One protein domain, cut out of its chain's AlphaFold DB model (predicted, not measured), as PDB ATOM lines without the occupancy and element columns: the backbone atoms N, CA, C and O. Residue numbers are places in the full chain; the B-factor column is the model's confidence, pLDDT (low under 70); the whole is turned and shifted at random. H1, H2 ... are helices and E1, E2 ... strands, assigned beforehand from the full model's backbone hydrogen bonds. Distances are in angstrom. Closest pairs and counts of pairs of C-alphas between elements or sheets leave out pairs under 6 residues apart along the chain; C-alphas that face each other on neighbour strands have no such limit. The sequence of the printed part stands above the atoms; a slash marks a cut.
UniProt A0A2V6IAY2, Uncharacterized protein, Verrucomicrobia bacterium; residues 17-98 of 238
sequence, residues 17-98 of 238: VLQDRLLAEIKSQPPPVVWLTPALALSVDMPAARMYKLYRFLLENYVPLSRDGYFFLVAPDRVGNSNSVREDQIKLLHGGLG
ATOM      1  N   VAL A  17     121.759 136.479 164.266       83.31
ATOM      2  CA  VAL A  17     122.953 136.916 163.519       83.31
ATOM      3  C   VAL A  17     123.137 138.429 163.621       83.31
ATOM      4  O   VAL A  17     124.262 138.912 163.739       83.31
ATOM      5  N   LEU A  18     122.040 139.191 163.591       80.56
ATOM      6  CA  LEU A  18     122.102 140.641 163.775       80.56
ATOM      7  C   LEU A  18     122.444 141.007 165.220       80.56
ATOM      8  O   LEU A  18     123.280 141.884 165.419       80.56
ATOM      9  N   GLN A  19     121.873 140.321 166.217       82.44
ATOM     10  CA  GLN A  19     122.256 140.529 167.620       82.44
ATOM     11  C   GLN A  19     123.741 140.234 167.853       82.44
ATOM     12  O   GLN A  19     124.406 141.021 168.517       82.44
ATOM     13  N   ASP A  20     124.278 139.163 167.268       86.62
ATOM     14  CA  ASP A  20     125.683 138.780 167.430       86.62
ATOM     15  C   ASP A  20     126.628 139.814 166.799       86.62
ATOM     16  O   ASP A  20     127.629 140.194 167.407       86.62
ATOM     17  N   ARG A  21     126.282 140.340 165.614       84.44
ATOM     18  CA  ARG A  21     127.032 141.436 164.973       84.44
ATOM     19  C   ARG A  21     126.999 142.717 165.805       84.44
ATOM     20  O   ARG A  21     128.045 143.317 166.025       84.44
ATOM     21  N   LEU A  22     125.821 143.102 166.294       82.19
ATOM     22  CA  LEU A  22     125.663 144.282 167.146       82.19
ATOM     23  C   LEU A  22     126.438 144.136 168.459       82.19
ATOM     24  O   LEU A  22     127.098 145.072 168.897       82.19
ATOM     25  N   LEU A  23     126.411 142.952 169.072       86.69
ATOM     26  CA  LEU A  23     127.193 142.662 170.269       86.69
ATOM     27  C   LEU A  23     128.696 142.747 170.012       86.69
ATOM     28  O   LEU A  23     129.417 143.260 170.862       86.69
ATOM     29  N   ALA A  24     129.180 142.268 168.864       88.69
ATOM     30  CA  ALA A  24     130.587 142.397 168.493       88.69
ATOM     31  C   ALA A  24     131.000 143.872 168.344       88.69
ATOM     32  O   ALA A  24     132.040 144.273 168.867       88.69
ATOM     33  N   GLU A  25     130.158 144.686 167.707       86.62
ATOM     34  CA  GLU A  25     130.388 146.124 167.556       86.62
ATOM     35  C   GLU A  25     130.420 146.827 168.917       86.62
ATOM     36  O   GLU A  25     131.407 147.487 169.234       86.62
ATOM     37  N   ILE A  26     129.421 146.588 169.771       85.62
ATOM     38  CA  ILE A  26     129.331 147.161 171.123       85.62
ATOM     39  C   ILE A  26     130.521 146.751 171.989       85.62
ATOM     40  O   ILE A  26     131.043 147.568 172.740       85.62
ATOM     41  N   LYS A  27     130.978 145.500 171.894       88.50
ATOM     42  CA  LYS A  27     132.169 145.044 172.624       88.50
ATOM     43  C   LYS A  27     133.443 145.729 172.126       88.50
ATOM     44  O   LYS A  27     134.333 145.983 172.929       88.50
ATOM     45  N   SER A  28     133.537 146.028 170.829       89.44
ATOM     46  CA  SER A  28     134.696 146.720 170.245       89.44
ATOM     47  C   SER A  28     134.689 148.231 170.495       89.44
ATOM     48  O   SER A  28     135.748 148.837 170.649       89.44
ATOM     49  N   GLN A  29     133.501 148.836 170.549       88.00
ATOM     50  CA  GLN A  29     133.280 150.267 170.727       88.00
ATOM     51  C   GLN A  29     132.084 150.487 171.669       88.00
ATOM     52  O   GLN A  29     130.974 150.758 171.203       88.00
ATOM     53  N   PRO A  30     132.285 150.361 172.996       87.88
ATOM     54  CA  PRO A  30     131.199 150.492 173.960       87.88
ATOM     55  C   PRO A  30     130.554 151.885 173.887       87.88
ATOM     56  O   PRO A  30     131.243 152.885 174.121       87.88
ATOM     57  N   PRO A  31     129.253 151.998 173.558       86.50
ATOM     58  CA  PRO A  31     128.561 153.278 173.602       86.50
ATOM     59  C   PRO A  31     128.580 153.840 175.032       86.50
ATOM     60  O   PRO A  31     128.343 153.108 175.986       86.50
ATOM     61  N   PRO A  32     128.804 155.149 175.228       86.88
ATOM     62  CA  PRO A  32     128.852 155.724 176.572       86.88
ATOM     63  C   PRO A  32     127.479 155.745 177.259       86.88
ATOM     64  O   PRO A  32     127.399 155.725 178.485       86.88
ATOM     65  N   VAL A  33     126.402 155.813 176.472       84.75
ATOM     66  CA  VAL A  33     125.012 155.856 176.931       84.75
ATOM     67  C   VAL A  33     124.165 155.036 175.967       84.75
ATOM     68  O   VAL A  33     124.298 155.171 174.751       84.75
ATOM     69  N   VAL A  34     123.278 154.215 176.514       80.88
ATOM     70  CA  VAL A  34     122.315 153.393 175.789       80.88
ATOM     71  C   VAL A  34     120.918 153.704 176.301       80.88
ATOM     72  O   VAL A  34     120.673 153.793 177.503       80.88
ATOM     73  N   TRP A  35     119.982 153.845 175.370       75.25
ATOM     74  CA  TRP A  35     118.571 154.006 175.676       75.25
ATOM     75  C   TRP A  35     117.823 152.762 175.188       75.25
ATOM     76  O   TRP A  35     117.724 152.536 173.986       75.25
ATOM     77  N   LEU A  36     117.367 151.918 176.121       66.19
ATOM     78  CA  LEU A  36     116.769 150.615 175.795       66.19
ATOM     79  C   LEU A  36     115.374 150.729 175.164       66.19
ATOM     80  O   LEU A  36     115.058 149.962 174.259       66.19
ATOM     81  N   THR A  37     114.536 151.651 175.641       57.66
ATOM     82  CA  THR A  37     113.206 151.945 175.083       57.66
ATOM     83  C   THR A  37     112.628 153.207 175.743       57.66
ATOM     84  O   THR A  37     112.941 153.477 176.908       57.66
ATOM     85  N   PRO A  38     111.769 153.993 175.068       49.88
ATOM     86  CA  PRO A  38     110.867 154.905 175.766       49.88
ATOM     87  C   PRO A  38     109.919 154.120 176.692       49.88
ATOM     88  O   PRO A  38     109.500 153.011 176.360       49.88
ATOM     89  N   ALA A  39     109.537 154.716 177.828       42.69
ATOM     90  CA  ALA A  39     108.613 154.137 178.818       42.69
ATOM     91  C   ALA A  39     107.184 153.880 178.283       42.69
ATOM     92  O   ALA A  39     106.357 153.273 178.958       42.69
ATOM     93  N   LEU A  40     106.883 154.324 177.057       40.16
ATOM     94  CA  LEU A  40     105.635 154.052 176.342       40.16
ATOM     95  C   LEU A  40     105.683 152.649 175.712       40.16
ATOM     96  O   LEU A  40     105.628 152.496 174.494       40.16
ATOM     97  N   ALA A  41     105.837 151.614 176.535       46.59
ATOM     98  CA  ALA A  41     105.794 150.238 176.066       46.59
ATOM     99  C   ALA A  41     104.335 149.820 175.830       46.59
ATOM    100  O   ALA A  41     103.556 149.649 176.767       46.59
ATOM    101  N   LEU A  42     103.962 149.595 174.568       38.12
ATOM    102  CA  LEU A  42     102.900 148.636 174.274       38.12
ATOM    103  C   LEU A  42     103.377 147.281 174.819       38.12
ATOM    104  O   LEU A  42     104.493 146.856 174.528       38.12
ATOM    105  N   SER A  43     102.544 146.596 175.603       42.38
ATOM    106  CA  SER A  43     102.865 145.339 176.312       42.38
ATOM    107  C   SER A  43     103.439 144.208 175.437       42.38
ATOM    108  O   SER A  43     103.963 143.222 175.949       42.38
ATOM    109  N   VAL A  44     103.360 144.344 174.113       45.78
ATOM    110  CA  VAL A  44     103.873 143.413 173.104       45.78
ATOM    111  C   VAL A  44     105.358 143.594 172.760       45.78
ATOM    112  O   VAL A  44     105.940 142.674 172.182       45.78
ATOM    113  N   ASP A  45     105.995 144.713 173.113       55.62
ATOM    114  CA  ASP A  45     107.340 145.092 172.648       55.62
ATOM    115  C   ASP A  45     108.434 144.937 173.717       55.62
ATOM    116  O   ASP A  45     109.307 145.788 173.848       55.62
ATOM    117  N   MET A  46     108.431 143.835 174.474       65.12
ATOM    118  CA  MET A  46     109.490 143.575 175.456       65.12
ATOM    119  C   MET A  46     110.869 143.417 174.785       65.12
ATOM    120  O   MET A  46     111.078 142.423 174.071       65.12
ATOM    121  N   PRO A  47     111.855 144.296 175.062       63.50
ATOM    122  CA  PRO A  47     113.218 144.135 174.558       63.50
ATOM    123  C   PRO A  47     113.832 142.807 175.008       63.50
ATOM    124  O   PRO A  47     114.496 142.136 174.222       63.50
ATOM    125  N   ALA A  48     113.518 142.369 176.230       68.69
ATOM    126  CA  ALA A  48     113.930 141.072 176.747       68.69
ATOM    127  C   ALA A  48     113.406 139.888 175.911       68.69
ATOM    128  O   ALA A  48     114.086 138.881 175.776       68.69
ATOM    129  N   ALA A  49     112.230 139.990 175.289       69.94
ATOM    130  CA  ALA A  49     111.692 138.897 174.477       69.94
ATOM    131  C   ALA A  49     112.267 138.868 173.051       69.94
ATOM    132  O   ALA A  49     112.312 137.807 172.429       69.94
ATOM    133  N   ARG A  50     112.683 140.021 172.508       73.75
ATOM    134  CA  ARG A  50     113.069 140.149 171.090       73.75
ATOM    135  C   ARG A  50     114.559 140.362 170.873       73.75
ATOM    136  O   ARG A  50     115.110 139.855 169.908       73.75
ATOM    137  N   MET A  51     115.236 141.049 171.780       78.69
ATOM    138  CA  MET A  51     116.652 141.412 171.684       78.69
ATOM    139  C   MET A  51     117.454 140.803 172.830       78.69
ATOM    140  O   MET A  51     118.334 141.447 173.393       78.69
ATOM    141  N   TYR A  52     117.115 139.569 173.204       81.88
ATOM    142  CA  TYR A  52     117.527 138.979 174.470       81.88
ATOM    143  C   TYR A  52     119.041 138.996 174.723       81.88
ATOM    144  O   TYR A  52     119.459 139.380 175.814       81.88
ATOM    145  N   LYS A  53     119.880 138.648 173.731       85.12
ATOM    146  CA  LYS A  53     121.340 138.643 173.929       85.12
ATOM    147  C   LYS A  53     121.872 140.056 174.182       85.12
ATOM    148  O   LYS A  53     122.718 140.252 175.050       85.12
ATOM    149  N   LEU A  54     121.355 141.043 173.444       83.94
ATOM    150  CA  LEU A  54     121.733 142.442 173.630       83.94
ATOM    151  C   LEU A  54     121.243 142.981 174.976       83.94
ATOM    152  O   LEU A  54     122.019 143.575 175.716       83.94
ATOM    153  N   TYR A  55     119.974 142.738 175.297       85.31
ATOM    154  CA  TYR A  55     119.354 143.107 176.565       85.31
ATOM    155  C   TYR A  55     120.166 142.586 177.753       85.31
ATOM    156  O   TYR A  55     120.570 143.362 178.618       85.31
ATOM    157  N   ARG A  56     120.466 141.284 177.747       87.12
ATOM    158  CA  ARG A  56     121.244 140.628 178.792       87.12
ATOM    159  C   ARG A  56     122.634 141.244 178.931       87.12
ATOM    160  O   ARG A  56     123.011 141.633 180.030       87.12
ATOM    161  N   PHE A  57     123.361 141.382 177.821       88.56
ATOM    162  CA  PHE A  57     124.692 141.988 177.830       88.56
ATOM    163  C   PHE A  57     124.667 143.397 178.430       88.56
ATOM    164  O   PHE A  57     125.500 143.723 179.273       88.56
ATOM    165  N   LEU A  58     123.712 144.230 178.018       88.06
ATOM    166  CA  LEU A  58     123.609 145.601 178.502       88.06
ATOM    167  C   LEU A  58     123.299 145.649 180.002       88.06
ATOM    168  O   LEU A  58     123.962 146.390 180.715       88.06
ATOM    169  N   LEU A  59     122.370 144.834 180.505       87.50
ATOM    170  CA  LEU A  59     122.068 144.799 181.941       87.50
ATOM    171  C   LEU A  59     123.223 144.281 182.800       87.50
ATOM    172  O   LEU A  59     123.402 144.748 183.920       87.50
ATOM    173  N   GLU A  60     124.001 143.326 182.296       89.00
ATOM    174  CA  GLU A  60     125.150 142.778 183.021       89.00
ATOM    175  C   GLU A  60     126.353 143.739 183.043       89.00
ATOM    176  O   GLU A  60     127.191 143.636 183.938       89.00
ATOM    177  N   ASN A  61     126.462 144.662 182.073       89.69
ATOM    178  CA  ASN A  61     127.678 145.459 181.852       89.69
ATOM    179  C   ASN A  61     127.487 146.979 181.957       89.69
ATOM    180  O   ASN A  61     128.481 147.700 181.973       89.69
ATOM    181  N   TYR A  62     126.253 147.484 182.003       88.69
ATOM    182  CA  TYR A  62     125.960 148.916 182.099       88.69
ATOM    183  C   TYR A  62     125.252 149.247 183.406       88.69
ATOM    184  O   TYR A  62     124.568 148.422 184.008       88.69
ATOM    185  N   VAL A  63     125.390 150.499 183.825       88.12
ATOM    186  CA  VAL A  63     124.786 151.019 185.047       88.12
ATOM    187  C   VAL A  63     123.484 151.749 184.706       88.12
ATOM    188  O   VAL A  63     123.514 152.682 183.898       88.12
ATOM    189  N   PRO A  64     122.338 151.372 185.299       86.19
ATOM    190  CA  PRO A  64     121.093 152.098 185.103       86.19
ATOM    191  C   PRO A  64     121.124 153.447 185.820       86.19
ATOM    192  O   PRO A  64     121.508 153.541 186.986       86.19
ATOM    193  N   LEU A  65     120.678 154.490 185.127       81.19
ATOM    194  CA  LEU A  65     120.546 155.840 185.658       81.19
ATOM    195  C   LEU A  65     119.216 156.449 185.224       81.19
ATOM    196  O   LEU A  65     118.757 156.246 184.099       81.19
ATOM    197  N   SER A  66     118.619 157.230 186.120       77.50
ATOM    198  CA  SER A  66     117.466 158.071 185.811       77.50
ATOM    199  C   SER A  66     117.850 159.537 185.940       77.50
ATOM    200  O   SER A  66     118.504 159.933 186.907       77.50
ATOM    201  N   ARG A  67     117.464 160.343 184.954       75.00
ATOM    202  CA  ARG A  67     117.657 161.792 184.959       75.00
ATOM    203  C   ARG A  67     116.459 162.462 184.306       75.00
ATOM    204  O   ARG A  67     116.106 162.115 183.184       75.00
ATOM    205  N   ASP A  68     115.841 163.401 185.018       73.38
ATOM    206  CA  ASP A  68     114.699 164.191 184.535       73.38
ATOM    207  C   ASP A  68     113.539 163.329 183.989       73.38
ATOM    208  O   ASP A  68     112.895 163.670 183.002       73.38
ATOM    209  N   GLY A  69     113.287 162.173 184.621       69.25
ATOM    210  CA  GLY A  69     112.232 161.231 184.222       69.25
ATOM    211  C   GLY A  69     112.603 160.288 183.071       69.25
ATOM    212  O   GLY A  69     111.798 159.433 182.705       69.25
ATOM    213  N   TYR A  70     113.815 160.396 182.525       72.88
ATOM    214  CA  TYR A  70     114.329 159.499 181.496       72.88
ATOM    215  C   TYR A  70     115.240 158.432 182.091       72.88
ATOM    216  O   TYR A  70     116.096 158.721 182.926       72.88
ATOM    217  N   PHE A  71     115.072 157.204 181.611       75.44
ATOM    218  CA  PHE A  71     115.845 156.038 182.016       75.44
ATOM    219  C   PHE A  71     116.903 155.693 180.957       75.44
ATOM    220  O   PHE A  71     116.588 155.558 179.771       75.44
ATOM    221  N   PHE A  72     118.150 155.512 181.395       80.81
ATOM    222  CA  PHE A  72     119.295 155.183 180.551       80.81
ATOM    223  C   PHE A  72     120.140 154.074 181.167       80.81
ATOM    224  O   PHE A  72     120.158 153.878 182.381       80.81
ATOM    225  N   LEU A  73     120.915 153.411 180.319       84.75
ATOM    226  CA  LEU A  73     122.052 152.598 180.713       84.75
ATOM    227  C   LEU A  73     123.334 153.349 180.350       84.75
ATOM    228  O   LEU A  73     123.475 153.830 179.229       84.75
ATOM    229  N   VAL A  74     124.270 153.466 181.281       86.94
ATOM    230  CA  VAL A  74     125.507 154.237 181.106       86.94
ATOM    231  C   VAL A  74     126.711 153.333 181.313       86.94
ATOM    232  O   VAL A  74     126.691 152.441 182.164       86.94
ATOM    233  N   ALA A  75     127.750 153.541 180.506       87.31
ATOM    234  CA  ALA A  75     128.980 152.774 180.620       87.31
ATOM    235  C   ALA A  75     129.602 152.966 182.025       87.31
ATOM    236  O   ALA A  75     129.615 154.096 182.530       87.31
ATOM    237  N   PRO A  76     130.108 151.901 182.682       85.88
ATOM    238  CA  PRO A  76     130.573 151.980 184.070       85.88
ATOM    239  C   PRO A  76     131.677 153.016 184.318       85.88
ATOM    240  O   PRO A  76     131.709 153.626 185.379       85.88
ATOM    241  N   ASP A  77     132.550 153.264 183.336       85.69
ATOM    242  CA  ASP A  77     133.630 154.263 183.388       85.69
ATOM    243  C   ASP A  77     133.125 155.718 183.374       85.69
ATOM    244  O   ASP A  77     133.883 156.652 183.645       85.69
ATOM    245  N   ARG A  78     131.848 155.929 183.034       80.69
ATOM    246  CA  ARG A  78     131.201 157.247 182.934       80.69
ATOM    247  C   ARG A  78     130.315 157.580 184.119       80.69
ATOM    248  O   ARG A  78     129.920 158.736 184.277       80.69
ATOM    249  N   VAL A  79     130.014 156.597 184.953       76.19
ATOM    250  CA  VAL A  79     129.383 156.825 186.244       76.19
ATOM    251  C   VAL A  79     130.520 157.169 187.199       76.19
ATOM    252  O   VAL A  79     131.413 156.358 187.411       76.19
ATOM    253  N   GLY A  80     130.556 158.400 187.724       64.88
ATOM    254  CA  GLY A  80     131.542 158.761 188.753       64.88
ATOM    255  C   GLY A  80     131.401 157.869 189.999       64.88
ATOM    256  O   GLY A  80     130.604 156.936 190.004       64.88
ATOM    257  N   ASN A  81     132.056 158.204 191.116       57.12
ATOM    258  CA  ASN A  81     131.811 157.571 192.433       57.12
ATOM    259  C   ASN A  81     130.378 157.819 192.983       57.12
ATOM    260  O   ASN A  81     130.169 157.952 194.186       57.12
ATOM    261  N   SER A  82     129.382 157.952 192.107       52.75
ATOM    262  CA  SER A  82     127.962 157.877 192.386       52.75
ATOM    263  C   SER A  82     127.696 156.588 193.151       52.75
ATOM    264  O   SER A  82     127.617 155.502 192.580       52.75
ATOM    265  N   ASN A  83     127.531 156.751 194.459       48.22
ATOM    266  CA  ASN A  83     127.104 155.755 195.433       48.22
ATOM    267  C   ASN A  83     125.670 155.250 195.179       48.22
ATOM    268  O   ASN A  83     124.959 154.974 196.142       48.22
ATOM    269  N   SER A  84     125.199 155.160 193.928       55.78
ATOM    270  CA  SER A  84     123.928 154.494 193.650       55.78
ATOM    271  C   SER A  84     124.084 153.055 194.124       55.78
ATOM    272  O   SER A  84     124.840 152.278 193.530       55.78
ATOM    273  N   VAL A  85     123.442 152.730 195.241       62.25
ATOM    274  CA  VAL A  85     123.504 151.401 195.828       62.25
ATOM    275  C   VAL A  85     122.915 150.443 194.797       62.25
ATOM    276  O   VAL A  85     121.969 150.781 194.087       62.25
ATOM    277  N   ARG A  86     123.483 149.243 194.669       67.06
ATOM    278  CA  ARG A  86     123.021 148.230 193.702       67.06
ATOM    279  C   ARG A  86     121.508 147.966 193.796       67.06
ATOM    280  O   ARG A  86     120.877 147.682 192.787       67.06
ATOM    281  N   GLU A  87     120.916 148.122 194.977       63.94
ATOM    282  CA  GLU A  87     119.466 148.046 195.189       63.94
ATOM    283  C   GLU A  87     118.680 149.155 194.468       63.94
ATOM    284  O   GLU A  87     117.629 148.883 193.884       63.94
ATOM    285  N   ASP A  88     119.190 150.389 194.447       76.38
ATOM    286  CA  ASP A  88     118.565 151.504 193.724       76.38
ATOM    287  C   ASP A  88     118.621 151.267 192.213       76.38
ATOM    288  O   ASP A  88     117.665 151.555 191.495       76.38
ATOM    289  N   GLN A  89     119.709 150.660 191.734       80.56
ATOM    290  CA  GLN A  89     119.853 150.255 190.337       80.56
ATOM    291  C   GLN A  89     118.814 149.200 189.945       80.56
ATOM    292  O   GLN A  89     118.167 149.341 188.910       80.56
ATOM    293  N   ILE A  90     118.594 148.178 190.778       79.19
ATOM    294  CA  ILE A  90     117.568 147.156 190.524       79.19
ATOM    295  C   ILE A  90     116.175 147.787 190.506       79.19
ATOM    296  O   ILE A  90     115.428 147.567 189.554       79.19
ATOM    297  N   LYS A  91     115.833 148.641 191.477       79.50
ATOM    298  CA  LYS A  91     114.542 149.356 191.487       79.50
ATOM    299  C   LYS A  91     114.337 150.205 190.230       79.50
ATOM    300  O   LYS A  91     113.246 150.192 189.664       79.50
ATOM    301  N   LEU A  92     115.380 150.898 189.767       81.12
ATOM    302  CA  LEU A  92     115.344 151.656 188.514       81.12
ATOM    303  C   LEU A  92     115.104 150.751 187.300       81.12
ATOM    304  O   LEU A  92     114.299 151.100 186.440       81.12
ATOM    305  N   LEU A  93     115.753 149.584 187.240       81.44
ATOM    306  CA  LEU A  93     115.531 148.598 186.180       81.44
ATOM    307  C   LEU A  93     114.100 148.057 186.194       81.44
ATOM    308  O   LEU A  93     113.476 147.987 185.140       81.44
ATOM    309  N   HIS A  94     113.562 147.732 187.369       76.75
ATOM    310  CA  HIS A  94     112.169 147.304 187.508       76.75
ATOM    311  C   HIS A  94     111.189 148.381 187.039       76.75
ATOM    312  O   HIS A  94     110.316 148.099 186.224       76.75
ATOM    313  N   GLY A  95     111.357 149.626 187.493       70.94
ATOM    314  CA  GLY A  95     110.485 150.732 187.095       70.94
ATOM    315  C   GLY A  95     110.597 151.105 185.613       70.94
ATOM    316  O   GLY A  95     109.599 151.478 185.004       70.94
ATOM    317  N   GLY A  96     111.793 150.997 185.023       67.12
ATOM    318  CA  GLY A  96     112.050 151.354 183.624       67.12
ATOM    319  C   GLY A  96     111.682 150.270 182.610       67.12
ATOM    320  O   GLY A  96     111.374 150.594 181.464       67.12
ATOM    321  N   LEU A  97     111.717 148.997 183.013       72.31
ATOM    322  CA  LEU A  97     111.432 147.859 182.135       72.31
ATOM    323  C   LEU A  97     110.025 147.289 182.355       72.31
ATOM    324  O   LEU A  97     109.461 146.745 181.417       72.31
ATOM    325  N   GLY A  98     109.403 147.537 183.511       62.09
ATOM    326  CA  GLY A  98     108.006 147.208 183.793       62.09
ATOM    327  C   GLY A  98     107.769 145.753 184.210       62.09
ATOM    328  O   GLY A  98     108.587 144.864 183.978       62.09
TER     329      GLY A  98
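This is residues 17 to 98 of the 238 residues of an uncharacterized protein of Verrucomicrobia bacterium (UniProt A0A2V6IAY2). What shape does the model show? A two-stranded hairpin, E1 and E2, has H4 packed on it, mainly by E1, while H3 and H1 lie side by side next to the end of the hairpin where E1 begins and E2 ends, H1 farther out than H3, with the very short H2 at the corner where H3 begins. The long stretch of residues 29 to 46 has no named element, and its residues 33 to 34 pair with E2 at 73 to 74. What are the counts and the size? The printed part has 82 residues, with four named helices and two named strands in the order H1 H2 H3 E1 E2 H4; the sheet is antiparallel, in the order E1 - E2, and the class is mixed, helices and strands. It is compact, with a radius of gyration of the C-alphas of 12.9 A and spans of 37 by 32 by 20 A.

How do the first three helices stand? H1, residues 17 to 28, touches H3, residues 52 to 61, with residues 19 to 23 alone; they run the same way at a shallow tilt of 18 degrees, and their closest C-alphas, of Gln 19 and Leu 54, are 6.3 A apart. H2, residues 47 to 50, and H3 only just touch, with 3 pairs of C-alphas within 8 A, and only at the corner by their link; the closest are those of Ala 48 and Tyr 55, 5.8 A apart. How do the strands pair? E1, residues 63 to 67, and E2, residues 70 to 74, form an antiparallel hairpin at 149 degrees, with N 65 and O 72 at 2.9 A and N 74 and O 63 at 2.8 A, within hydrogen-bond range. Where is H4? H4, residues 86 to 97, is apart from H1, H2 and H3; its closest C-alphas to E1 are those of Gln 89 and Pro 64, 5.7 A apart. Are the helix backbones complete? In H1, H3 and H4 every O i to N i+4 pair is within hydrogen-bond range, and H2 is too short for such a pair.

Where does the first element begin? H1 begins at C-alpha 17 (122.953, 136.916, 163.519) and is 16.7 A long. What comes next? H2 is 5.3 A long and H3 14.1 A; E1 begins at C-alpha 63 (124.786, 151.019, 185.047) and is 12.9 A long, and E2 is 12.4 A. Where does the last one end? H4, 16.4 A long, ends at C-alpha 97 (111.432, 147.859, 182.135).

How far does it reach? The two C-alphas farthest apart, of Val 17 and Asn 83, are 37.3 A apart. Which links are long? Those from H1 to H2 and E2 to H4 are long, and the printed part has no cut. Where is confidence low? The pLDDT is under 70 at residues 36 to 49, 69, 80 to 87, 96 and 98.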